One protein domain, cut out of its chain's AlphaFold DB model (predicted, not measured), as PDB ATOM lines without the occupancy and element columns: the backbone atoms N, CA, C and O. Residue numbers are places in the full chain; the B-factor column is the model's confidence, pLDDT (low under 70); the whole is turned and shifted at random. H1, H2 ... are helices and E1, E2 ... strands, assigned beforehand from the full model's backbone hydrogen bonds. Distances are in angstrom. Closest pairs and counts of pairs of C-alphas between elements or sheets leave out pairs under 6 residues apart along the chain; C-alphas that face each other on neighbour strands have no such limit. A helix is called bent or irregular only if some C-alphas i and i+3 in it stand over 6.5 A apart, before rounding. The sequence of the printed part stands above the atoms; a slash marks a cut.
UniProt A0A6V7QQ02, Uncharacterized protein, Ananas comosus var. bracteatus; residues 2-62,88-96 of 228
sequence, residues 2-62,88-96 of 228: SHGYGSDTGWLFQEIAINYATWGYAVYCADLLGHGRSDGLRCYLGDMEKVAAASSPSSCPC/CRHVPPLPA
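Overview. This is residues 2 to 62 and 88 to 96 of the 228 residues of an uncharacterized protein of Ananas comosus var. bracteatus (UniProt A0A6V7QQ02). This domain has little regular structure: loops make much of an elongated body, with helix H1 packed on a two-strand ribbon, E1 and E2, toward one end and H2, reached through the long loop of residues 30 to 47, toward the other. The 70 printed residues hold H1, E1, H2 and E2 in that order, 26 residues in named elements, class mixed; E1 and E2 are antiparallel. The whole is compact, radius of gyration of the C-alphas 12.7 A, spanning 41 by 25 by 15 A.

Arrangement. H1, residues 11 to 22, comes closest to E1, residues 27 to 29, at the C-alphas of Ala 17 and Val 27, 6.1 A apart. The closest C-alphas of H1 and E2, residues 89 to 91, are those of Ala 21 and Val 91, 6.4 A apart. Across E1 and E2, N 89 and O 29 are within hydrogen-bond range at 2.9 A. H2, residues 48 to 55, and H1 are apart. Every O i to N i+4 pair is within range in H2, 5 of 8 in H1.

Along the chain. H1, 16.1 A long, begins at C-alpha 11 (160.794, 128.301, 162.500) and is irregular, C-alphas 12 and 15 being 7.5 A apart. E1 measures 6.6 A, H2 10.4 A and E2 6.4 A, ending at C-alpha 91 (167.146, 119.492, 156.482).

Size, cuts and confidence. The farthest C-alphas, of Gly 46 and Ala 96, are 41.5 A apart. Residues 63 to 87 are not printed; C-alphas 62 and 88 are 7.4 A apart across the cut. The link E1 to H2 is long. The model's pLDDT is under 70 at residues 11 to 13, 57 to 62 and 88 to 96.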
ATOM      1  N   SER A   2     154.793 116.665 158.276       83.19
ATOM      2  CA  SER A   2     153.634 117.509 157.991       83.19
ATOM      3  C   SER A   2     153.340 118.353 159.229       83.19
ATOM      4  O   SER A   2     153.533 117.873 160.346       83.19
ATOM      5  N   HIS A   3     152.912 119.599 159.043       86.19
ATOM      6  CA  HIS A   3     152.499 120.472 160.145       86.19
ATOM      7  C   HIS A   3     150.991 120.332 160.427       86.19
ATOM      8  O   HIS A   3     150.242 119.807 159.602       86.19
ATOM      9  N   GLY A   4     150.539 120.831 161.582       82.31
ATOM     10  CA  GLY A   4     149.119 120.865 161.952       82.31
ATOM     11  C   GLY A   4     148.309 121.927 161.195       82.31
ATOM     12  O   GLY A   4     148.858 122.814 160.538       82.31
ATOM     13  N   TYR A   5     146.981 121.868 161.294       84.62
ATOM     14  CA  TYR A   5     146.092 122.852 160.665       84.62
ATOM     15  C   TYR A   5     146.353 124.278 161.178       84.62
ATOM     16  O   TYR A   5     146.535 124.496 162.373       84.62
ATOM     17  N   GLY A   6     146.354 125.263 160.275       81.50
ATOM     18  CA  GLY A   6     146.622 126.667 160.611       81.50
ATOM     19  C   GLY A   6     148.088 126.991 160.927       81.50
ATOM     20  O   GLY A   6     148.371 128.110 161.341       81.50
ATOM     21  N   SER A   7     148.998 126.035 160.724       82.00
ATOM     22  CA  SER A   7     150.442 126.172 160.943       82.00
ATOM     23  C   SER A   7     151.227 126.163 159.616       82.00
ATOM     24  O   SER A   7     150.629 126.197 158.538       82.00
ATOM     25  N   ASP A   8     152.557 126.146 159.694       82.94
ATOM     26  CA  ASP A   8     153.502 126.019 158.588       82.94
ATOM     27  C   ASP A   8     154.809 125.328 159.038       82.94
ATOM     28  O   ASP A   8     155.055 125.122 160.227       82.94
ATOM     29  N   THR A   9     155.669 124.953 158.088       81.06
ATOM     30  CA  THR A   9     156.984 124.316 158.337       81.06
ATOM     31  C   THR A   9     158.105 125.303 158.694       81.06
ATOM     32  O   THR A   9     159.302 124.978 158.652       81.06
ATOM     33  N   GLY A  10     157.743 126.543 159.009       75.38
ATOM     34  CA  GLY A  10     158.640 127.595 159.449       75.38
ATOM     35  C   GLY A  10     159.193 127.372 160.853       75.38
ATOM     36  O   GLY A  10     159.019 126.331 161.481       75.38
ATOM     37  N   TRP A  11     159.917 128.385 161.328       60.22
ATOM     38  CA  TRP A  11     160.794 128.301 162.500       60.22
ATOM     39  C   TRP A  11     160.125 127.714 163.750       60.22
ATOM     40  O   TRP A  11     160.727 126.892 164.432       60.22
ATOM     41  N   LEU A  12     158.867 128.080 164.010       59.78
ATOM     42  CA  LEU A  12     158.119 127.649 165.194       59.78
ATOM     43  C   LEU A  12     157.918 126.127 165.280       59.78
ATOM     44  O   LEU A  12     157.771 125.608 166.378       59.78
ATOM     45  N   PHE A  13     157.957 125.401 164.158       66.50
ATOM     46  CA  PHE A  13     157.672 123.960 164.112       66.50
ATOM     47  C   PHE A  13     158.892 123.114 163.719       66.50
ATOM     48  O   PHE A  13     158.777 121.909 163.489       66.50
ATOM     49  N   GLN A  14     160.088 123.714 163.673       74.69
ATOM     50  CA  GLN A  14     161.310 123.027 163.242       74.69
ATOM     51  C   GLN A  14     161.993 122.203 164.330       74.69
ATOM     52  O   GLN A  14     162.855 121.402 163.987       74.69
ATOM     53  N   GLU A  15     161.628 122.335 165.608       83.44
ATOM     54  CA  GLU A  15     162.339 121.634 166.688       83.44
ATOM     55  C   GLU A  15     162.391 120.119 166.486       83.44
ATOM     56  O   GLU A  15     163.452 119.515 166.637       83.44
ATOM     57  N   ILE A  16     161.286 119.505 166.058       88.75
ATOM     58  CA  ILE A  16     161.261 118.070 165.763       88.75
ATOM     59  C   ILE A  16     162.197 117.773 164.582       88.75
ATOM     60  O   ILE A  16     163.040 116.886 164.669       88.75
ATOM     61  N   ALA A  17     162.114 118.543 163.494       88.69
ATOM     62  CA  ALA A  17     162.928 118.312 162.301       88.69
ATOM     63  C   ALA A  17     164.429 118.478 162.584       88.69
ATOM     64  O   ALA A  17     165.240 117.693 162.098       88.69
ATOM     65  N   ILE A  18     164.788 119.468 163.404       89.00
ATOM     66  CA  ILE A  18     166.158 119.718 163.849       89.00
ATOM     67  C   ILE A  18     166.650 118.542 164.690       89.00
ATOM     68  O   ILE A  18     167.731 118.032 164.414       89.00
ATOM     69  N   ASN A  19     165.864 118.066 165.661       91.75
ATOM     70  CA  ASN A  19     166.254 116.920 166.484       91.75
ATOM     71  C   ASN A  19     166.506 115.669 165.628       91.75
ATOM     72  O   ASN A  19     167.589 115.091 165.704       91.75
ATOM     73  N   TYR A  20     165.592 115.320 164.719       92.06
ATOM     74  CA  TYR A  20     165.802 114.196 163.798       92.06
ATOM     75  C   TYR A  20     167.052 114.379 162.921       92.06
ATOM     76  O   TYR A  20     167.836 113.440 162.770       92.06
ATOM     77  N   ALA A  21     167.298 115.585 162.402       90.88
ATOM     78  CA  ALA A  21     168.509 115.873 161.636       90.88
ATOM     79  C   ALA A  21     169.791 115.745 162.475       90.88
ATOM     80  O   ALA A  21     170.806 115.262 161.969       90.88
ATOM     81  N   THR A  22     169.756 116.120 163.760       91.06
ATOM     82  CA  THR A  22     170.887 115.912 164.686       91.06
ATOM     83  C   THR A  22     171.108 114.445 165.041       91.06
ATOM     84  O   THR A  22     172.236 114.058 165.337       91.06
ATOM     85  N   TRP A  23     170.064 113.616 164.977       93.69
ATOM     86  CA  TRP A  23     170.169 112.165 165.152       93.69
ATOM     87  C   TRP A  23     170.644 111.447 163.878       93.69
ATOM     88  O   TRP A  23     170.854 110.239 163.901       93.69
ATOM     89  N   GLY A  24     170.862 112.180 162.778       90.88
ATOM     90  CA  GLY A  24     171.377 111.640 161.517       90.88
ATOM     91  C   GLY A  24     170.302 111.265 160.495       90.88
ATOM     92  O   GLY A  24     170.632 110.690 159.458       90.88
ATOM     93  N   TYR A  25     169.035 111.612 160.738       89.31
ATOM     94  CA  TYR A  25     167.946 111.372 159.792       89.31
ATOM     95  C   TYR A  25     167.830 112.500 158.765       89.31
ATOM     96  O   TYR A  25     167.901 113.681 159.099       89.31
ATOM     97  N   ALA A  26     167.580 112.147 157.505       88.75
ATOM     98  CA  ALA A  26     167.147 113.121 156.509       88.75
ATOM     99  C   ALA A  26     165.661 113.442 156.725       88.75
ATOM    100  O   ALA A  26     164.818 112.543 156.679       88.75
ATOM    101  N   VAL A  27     165.334 114.720 156.927       86.94
ATOM    102  CA  VAL A  27     163.952 115.168 157.145       86.94
ATOM    103  C   VAL A  27     163.511 116.071 156.001       86.94
ATOM    104  O   VAL A  27     164.197 117.024 155.627       86.94
ATOM    105  N   TYR A  28     162.331 115.770 155.465       86.25
ATOM    106  CA  TYR A  28     161.660 116.573 154.450       86.25
ATOM    107  C   TYR A  28     160.399 117.179 155.047       86.25
ATOM    108  O   TYR A  28     159.575 116.455 155.616       86.25
ATOM    109  N   CYS A  29     160.247 118.490 154.907       83.88
ATOM    110  CA  CYS A  29     159.082 119.229 155.384       83.88
ATOM    111  C   CYS A  29     158.440 119.957 154.204       83.88
ATOM    112  O   CYS A  29     159.158 120.591 153.430       83.88
ATOM    113  N   ALA A  30     157.118 119.884 154.078       84.31
ATOM    114  CA  ALA A  30     156.353 120.629 153.081       84.31
ATOM    115  C   ALA A  30     155.136 121.291 153.735       84.31
ATOM    116  O   ALA A  30     154.519 120.713 154.632       84.31
ATOM    117  N   ASP A  31     154.803 122.501 153.282       86.06
ATOM    118  CA  ASP A  31     153.598 123.200 153.727       86.06
ATOM    119  C   ASP A  31     152.370 122.603 153.028       86.06
ATOM    120  O   ASP A  31     152.357 122.458 151.799       86.06
ATOM    121  N   LEU A  32     151.324 122.293 153.796       84.94
ATOM    122  CA  LEU A  32     150.040 121.840 153.257       84.94
ATOM    123  C   LEU A  32     149.452 122.909 152.323       84.94
ATOM    124  O   LEU A  32     149.669 124.109 152.504       84.94
ATOM    125  N   LEU A  33     148.652 122.491 151.339       85.62
ATOM    126  CA  LEU A  33     147.926 123.435 150.486       85.62
ATOM    127  C   LEU A  33     147.084 124.399 151.344       85.62
ATOM    128  O   LEU A  33     146.476 124.013 152.348       85.62
ATOM    129  N   GLY A  34     147.099 125.681 150.976       85.31
ATOM    130  CA  GLY A  34     146.443 126.754 151.724       85.31
ATOM    131  C   GLY A  34     147.162 127.199 153.005       85.31
ATOM    132  O   GLY A  34     146.614 128.035 153.726       85.31
ATOM    133  N   HIS A  35     148.361 126.684 153.288       87.88
ATOM    134  CA  HIS A  35     149.140 126.985 154.491       87.88
ATOM    135  C   HIS A  35     150.565 127.444 154.165       87.88
ATOM    136  O   HIS A  35     151.084 127.187 153.079       87.88
ATOM    137  N   GLY A  36     151.187 128.150 155.114       86.25
ATOM    138  CA  GLY A  36     152.557 128.642 154.999       86.25
ATOM    139  C   GLY A  36     152.838 129.358 153.678       86.25
ATOM    140  O   GLY A  36     152.199 130.356 153.326       86.25
ATOM    141  N   ARG A  37     153.821 128.832 152.947       85.75
ATOM    142  CA  ARG A  37     154.257 129.320 151.634       85.75
ATOM    143  C   ARG A  37     153.629 128.565 150.465       85.75
ATOM    144  O   ARG A  37     153.939 128.895 149.323       85.75
ATOM    145  N   SER A  38     152.787 127.572 150.731       86.56
ATOM    146  CA  SER A  38     152.085 126.829 149.690       86.56
ATOM    147  C   SER A  38     150.891 127.618 149.140       86.56
ATOM    148  O   SER A  38     150.257 128.445 149.814       86.56
ATOM    149  N   ASP A  39     150.588 127.356 147.869       83.50
ATOM    150  CA  ASP A  39     149.434 127.923 147.177       83.50
ATOM    151  C   ASP A  39     148.116 127.379 147.746       83.50
ATOM    152  O   ASP A  39     148.076 126.352 148.426       83.50
ATOM    153  N   GLY A  40     147.015 128.071 147.452       85.19
ATOM    154  CA  GLY A  40     145.665 127.664 147.837       85.19
ATOM    155  C   GLY A  40     144.963 128.656 148.761       85.19
ATOM    156  O   GLY A  40     145.568 129.571 149.331       85.19
ATOM    157  N   LEU A  41     143.650 128.467 148.897       85.50
ATOM    158  CA  LEU A  41     142.819 129.294 149.764       85.50
ATOM    159  C   LEU A  41     143.256 129.110 151.223       85.50
ATOM    160  O   LEU A  41     143.376 127.986 151.708       85.50
ATOM    161  N   ARG A  42     143.508 130.223 151.918       85.56
ATOM    162  CA  ARG A  42     144.090 130.184 153.263       85.56
ATOM    163  C   ARG A  42     143.215 129.398 154.236       85.56
ATOM    164  O   ARG A  42     142.009 129.632 154.314       85.56
ATOM    165  N   CYS A  43     143.852 128.472 154.955       83.19
ATOM    166  CA  CYS A  43     143.217 127.578 155.924       83.19
ATOM    167  C   CYS A  43     142.069 126.732 155.329       83.19
ATOM    168  O   CYS A  43     141.110 126.395 156.027       83.19
ATOM    169  N   TYR A  44     142.143 126.379 154.044       83.88
ATOM    170  CA  TYR A  44     141.169 125.511 153.384       83.88
ATOM    171  C   TYR A  44     141.853 124.271 152.808       83.88
ATOM    172  O   TYR A  44     142.618 124.362 151.854       83.88
ATOM    173  N   LEU A  45     141.551 123.110 153.396       76.81
ATOM    174  CA  LEU A  45     142.114 121.818 152.993       76.81
ATOM    175  C   LEU A  45     141.338 121.152 151.842       76.81
ATOM    176  O   LEU A  45     141.875 120.271 151.187       76.81
ATOM    177  N   GLY A  46     140.115 121.602 151.535       81.94
ATOM    178  CA  GLY A  46     139.326 121.064 150.423       81.94
ATOM    179  C   GLY A  46     139.133 119.550 150.521       81.94
ATOM    180  O   GLY A  46     138.468 119.073 151.437       81.94
ATOM    181  N   ASP A  47     139.709 118.824 149.569       81.75
ATOM    182  CA  ASP A  47     139.684 117.366 149.464       81.75
ATOM    183  C   ASP A  47     140.851 116.745 150.254       81.75
ATOM    184  O   ASP A  47     142.022 116.961 149.927       81.75
ATOM    185  N   MET A  48     140.528 115.971 151.293       80.06
ATOM    186  CA  MET A  48     141.530 115.403 152.197       80.06
ATOM    187  C   MET A  48     142.379 114.309 151.559       80.06
ATOM    188  O   MET A  48     143.525 114.143 151.973       80.06
ATOM    189  N   GLU A  49     141.895 113.618 150.524       79.62
ATOM    190  CA  GLU A  49     142.722 112.640 149.810       79.62
ATOM    191  C   GLU A  49     143.861 113.346 149.075       79.62
ATOM    192  O   GLU A  49     145.007 112.896 149.101       79.62
ATOM    193  N   LYS A  50     143.585 114.518 148.492       79.56
ATOM    194  CA  LYS A  50     144.617 115.338 147.841       79.56
ATOM    195  C   LYS A  50     145.611 115.906 148.845       79.56
ATOM    196  O   LYS A  50     146.802 115.975 148.544       79.56
ATOM    197  N   VAL A  51     145.142 116.293 150.030       80.69
ATOM    198  CA  VAL A  51     146.018 116.748 151.120       80.69
ATOM    199  C   VAL A  51     146.922 115.609 151.593       80.69
ATOM    200  O   VAL A  51     148.134 115.800 151.695       80.69
ATOM    201  N   ALA A  52     146.366 114.413 151.804       79.25
ATOM    202  CA  ALA A  52     147.129 113.226 152.180       79.25
ATOM    203  C   ALA A  52     148.162 112.852 151.102       79.25
ATOM    204  O   ALA A  52     149.343 112.652 151.411       79.25
ATOM    205  N   ALA A  53     147.766 112.856 149.827       78.25
ATOM    206  CA  ALA A  53     148.661 112.587 148.704       78.25
ATOM    207  C   ALA A  53     149.807 113.609 148.619       78.25
ATOM    208  O   ALA A  53     150.963 113.218 148.473       78.25
ATOM    209  N   ALA A  54     149.517 114.904 148.786       74.44
ATOM    210  CA  ALA A  54     150.530 115.965 148.782       74.44
ATOM    211  C   ALA A  54     151.470 115.919 150.000       74.44
ATOM    212  O   ALA A  54     152.587 116.427 149.944       74.44
ATOM    213  N   SER A  55     151.036 115.312 151.106       74.75
ATOM    214  CA  SER A  55     151.878 115.100 152.288       74.75
ATOM    215  C   SER A  55     152.783 113.863 152.182       74.75
ATOM    216  O   SER A  55     153.710 113.692 152.977       74.75
ATOM    217  N   SER A  56     152.539 113.001 151.190       71.00
ATOM    218  CA  SER A  56     153.288 111.759 151.007       71.00
ATOM    219  C   SER A  56     154.700 112.030 150.469       71.00
ATOM    220  O   SER A  56     154.848 112.831 149.542       71.00
ATOM    221  N   PRO A  57     155.748 111.330 150.953       66.06
ATOM    222  CA  PRO A  57     157.128 111.539 150.502       66.06
ATOM    223  C   PRO A  57     157.314 111.359 148.991       66.06
ATOM    224  O   PRO A  57     158.105 112.075 148.387       66.06
ATOM    225  N   SER A  58     156.553 110.446 148.380       66.25
ATOM    226  CA  SER A  58     156.551 110.168 146.936       66.25
ATOM    227  C   SER A  58     156.137 111.365 146.081       66.25
ATOM    228  O   SER A  58     156.482 111.421 144.904       66.25
ATOM    229  N   SER A  59     155.415 112.324 146.661       64.56
ATOM    230  CA  SER A  59     155.023 113.556 145.982       64.56
ATOM    231  C   SER A  59     156.111 114.634 146.027       64.56
ATOM    232  O   SER A  59     156.048 115.572 145.230       64.56
ATOM    233  N   CYS A  60     157.132 114.513 146.898       64.44
ATOM    234  CA  CYS A  60     158.238 115.470 146.909       64.44
ATOM    235  C   CYS A  60     159.241 115.148 145.794       64.44
ATOM    236  O   CYS A  60     159.912 114.120 145.871       64.44
ATOM    237  N   PRO A  61     159.497 116.070 144.847       63.38
ATOM    238  CA  PRO A  61     160.598 115.952 143.885       63.38
ATOM    239  C   PRO A  61     161.978 115.883 144.559       63.38
ATOM    240  O   PRO A  61     162.964 115.507 143.937       63.38
ATOM    241  N   CYS A  62     162.050 116.297 145.826       64.31
ATOM    242  CA  CYS A  62     163.243 116.290 146.657       64.31
ATOM    243  C   CYS A  62     163.527 114.939 147.333       64.31
ATOM    244  O   CYS A  62     164.622 114.753 147.862       64.31
ATOM    245  N   CYS A  88     159.194 122.709 149.708       49.81
ATOM    246  CA  CYS A  88     159.833 121.619 150.406       49.81
ATOM    247  C   CYS A  88     161.222 122.023 150.894       49.81
ATOM    248  O   CYS A  88     162.107 122.365 150.104       49.81
ATOM    249  N   ARG A  89     161.416 121.974 152.210       56.47
ATOM    250  CA  ARG A  89     162.686 122.295 152.854       56.47
ATOM    251  C   ARG A  89     163.380 120.986 153.222       56.47
ATOM    252  O   ARG A  89     162.822 120.172 153.958       56.47
ATOM    253  N   HIS A  90     164.574 120.774 152.676       54.84
ATOM    254  CA  HIS A  90     165.440 119.666 153.067       54.84
ATOM    255  C   HIS A  90     166.286 120.098 154.263       54.84
ATOM    256  O   HIS A  90     166.989 121.109 154.182       54.84
ATOM    257  N   VAL A  91     166.220 119.340 155.357       57.03
ATOM    258  CA  VAL A  91     167.146 119.492 156.482       57.03
ATOM    259  C   VAL A  91     168.160 118.350 156.377       57.03
ATOM    260  O   VAL A  91     167.793 117.202 156.652       57.03
ATOM    261  N   PRO A  92     169.397 118.616 155.910       49.75
ATOM    262  CA  PRO A  92     170.403 117.571 155.782       49.75
ATOM    263  C   PRO A  92     170.814 117.055 157.168       49.75
ATOM    264  O   PRO A  92     170.758 117.818 158.138       49.75
ATOM    265  N   PRO A  93     171.259 115.788 157.277       49.09
ATOM    266  CA  PRO A  93     171.784 115.264 158.529       49.09
ATOM    267  C   PRO A  93     172.955 116.136 158.990       49.09
ATOM    268  O   PRO A  93     173.891 116.405 158.229       49.09
ATOM    269  N   LEU A  94     172.892 116.605 160.235       47.03
ATOM    270  CA  LEU A  94     173.962 117.413 160.807       47.03
ATOM    271  C   LEU A  94     175.094 116.472 161.247       47.03
ATOM    272  O   LEU A  94     174.821 115.450 161.876       47.03
ATOM    273  N   PRO A  95     176.366 116.766 160.918       37.34
ATOM    274  CA  PRO A  95     177.470 115.893 161.290       37.34
ATOM    275  C   PRO A  95     177.535 115.759 162.813       37.34
ATOM    276  O   PRO A  95     177.620 116.762 163.525       37.34
ATOM    277  N   ALA A  96     177.541 114.518 163.302       36.09
ATOM    278  CA  ALA A  96     177.697 114.176 164.712       36.09
ATOM    279  C   ALA A  96     179.126 114.485 165.204       36.09
ATOM    280  O   ALA A  96     179.913 113.594 165.512       36.09
TER     281      ALA A  96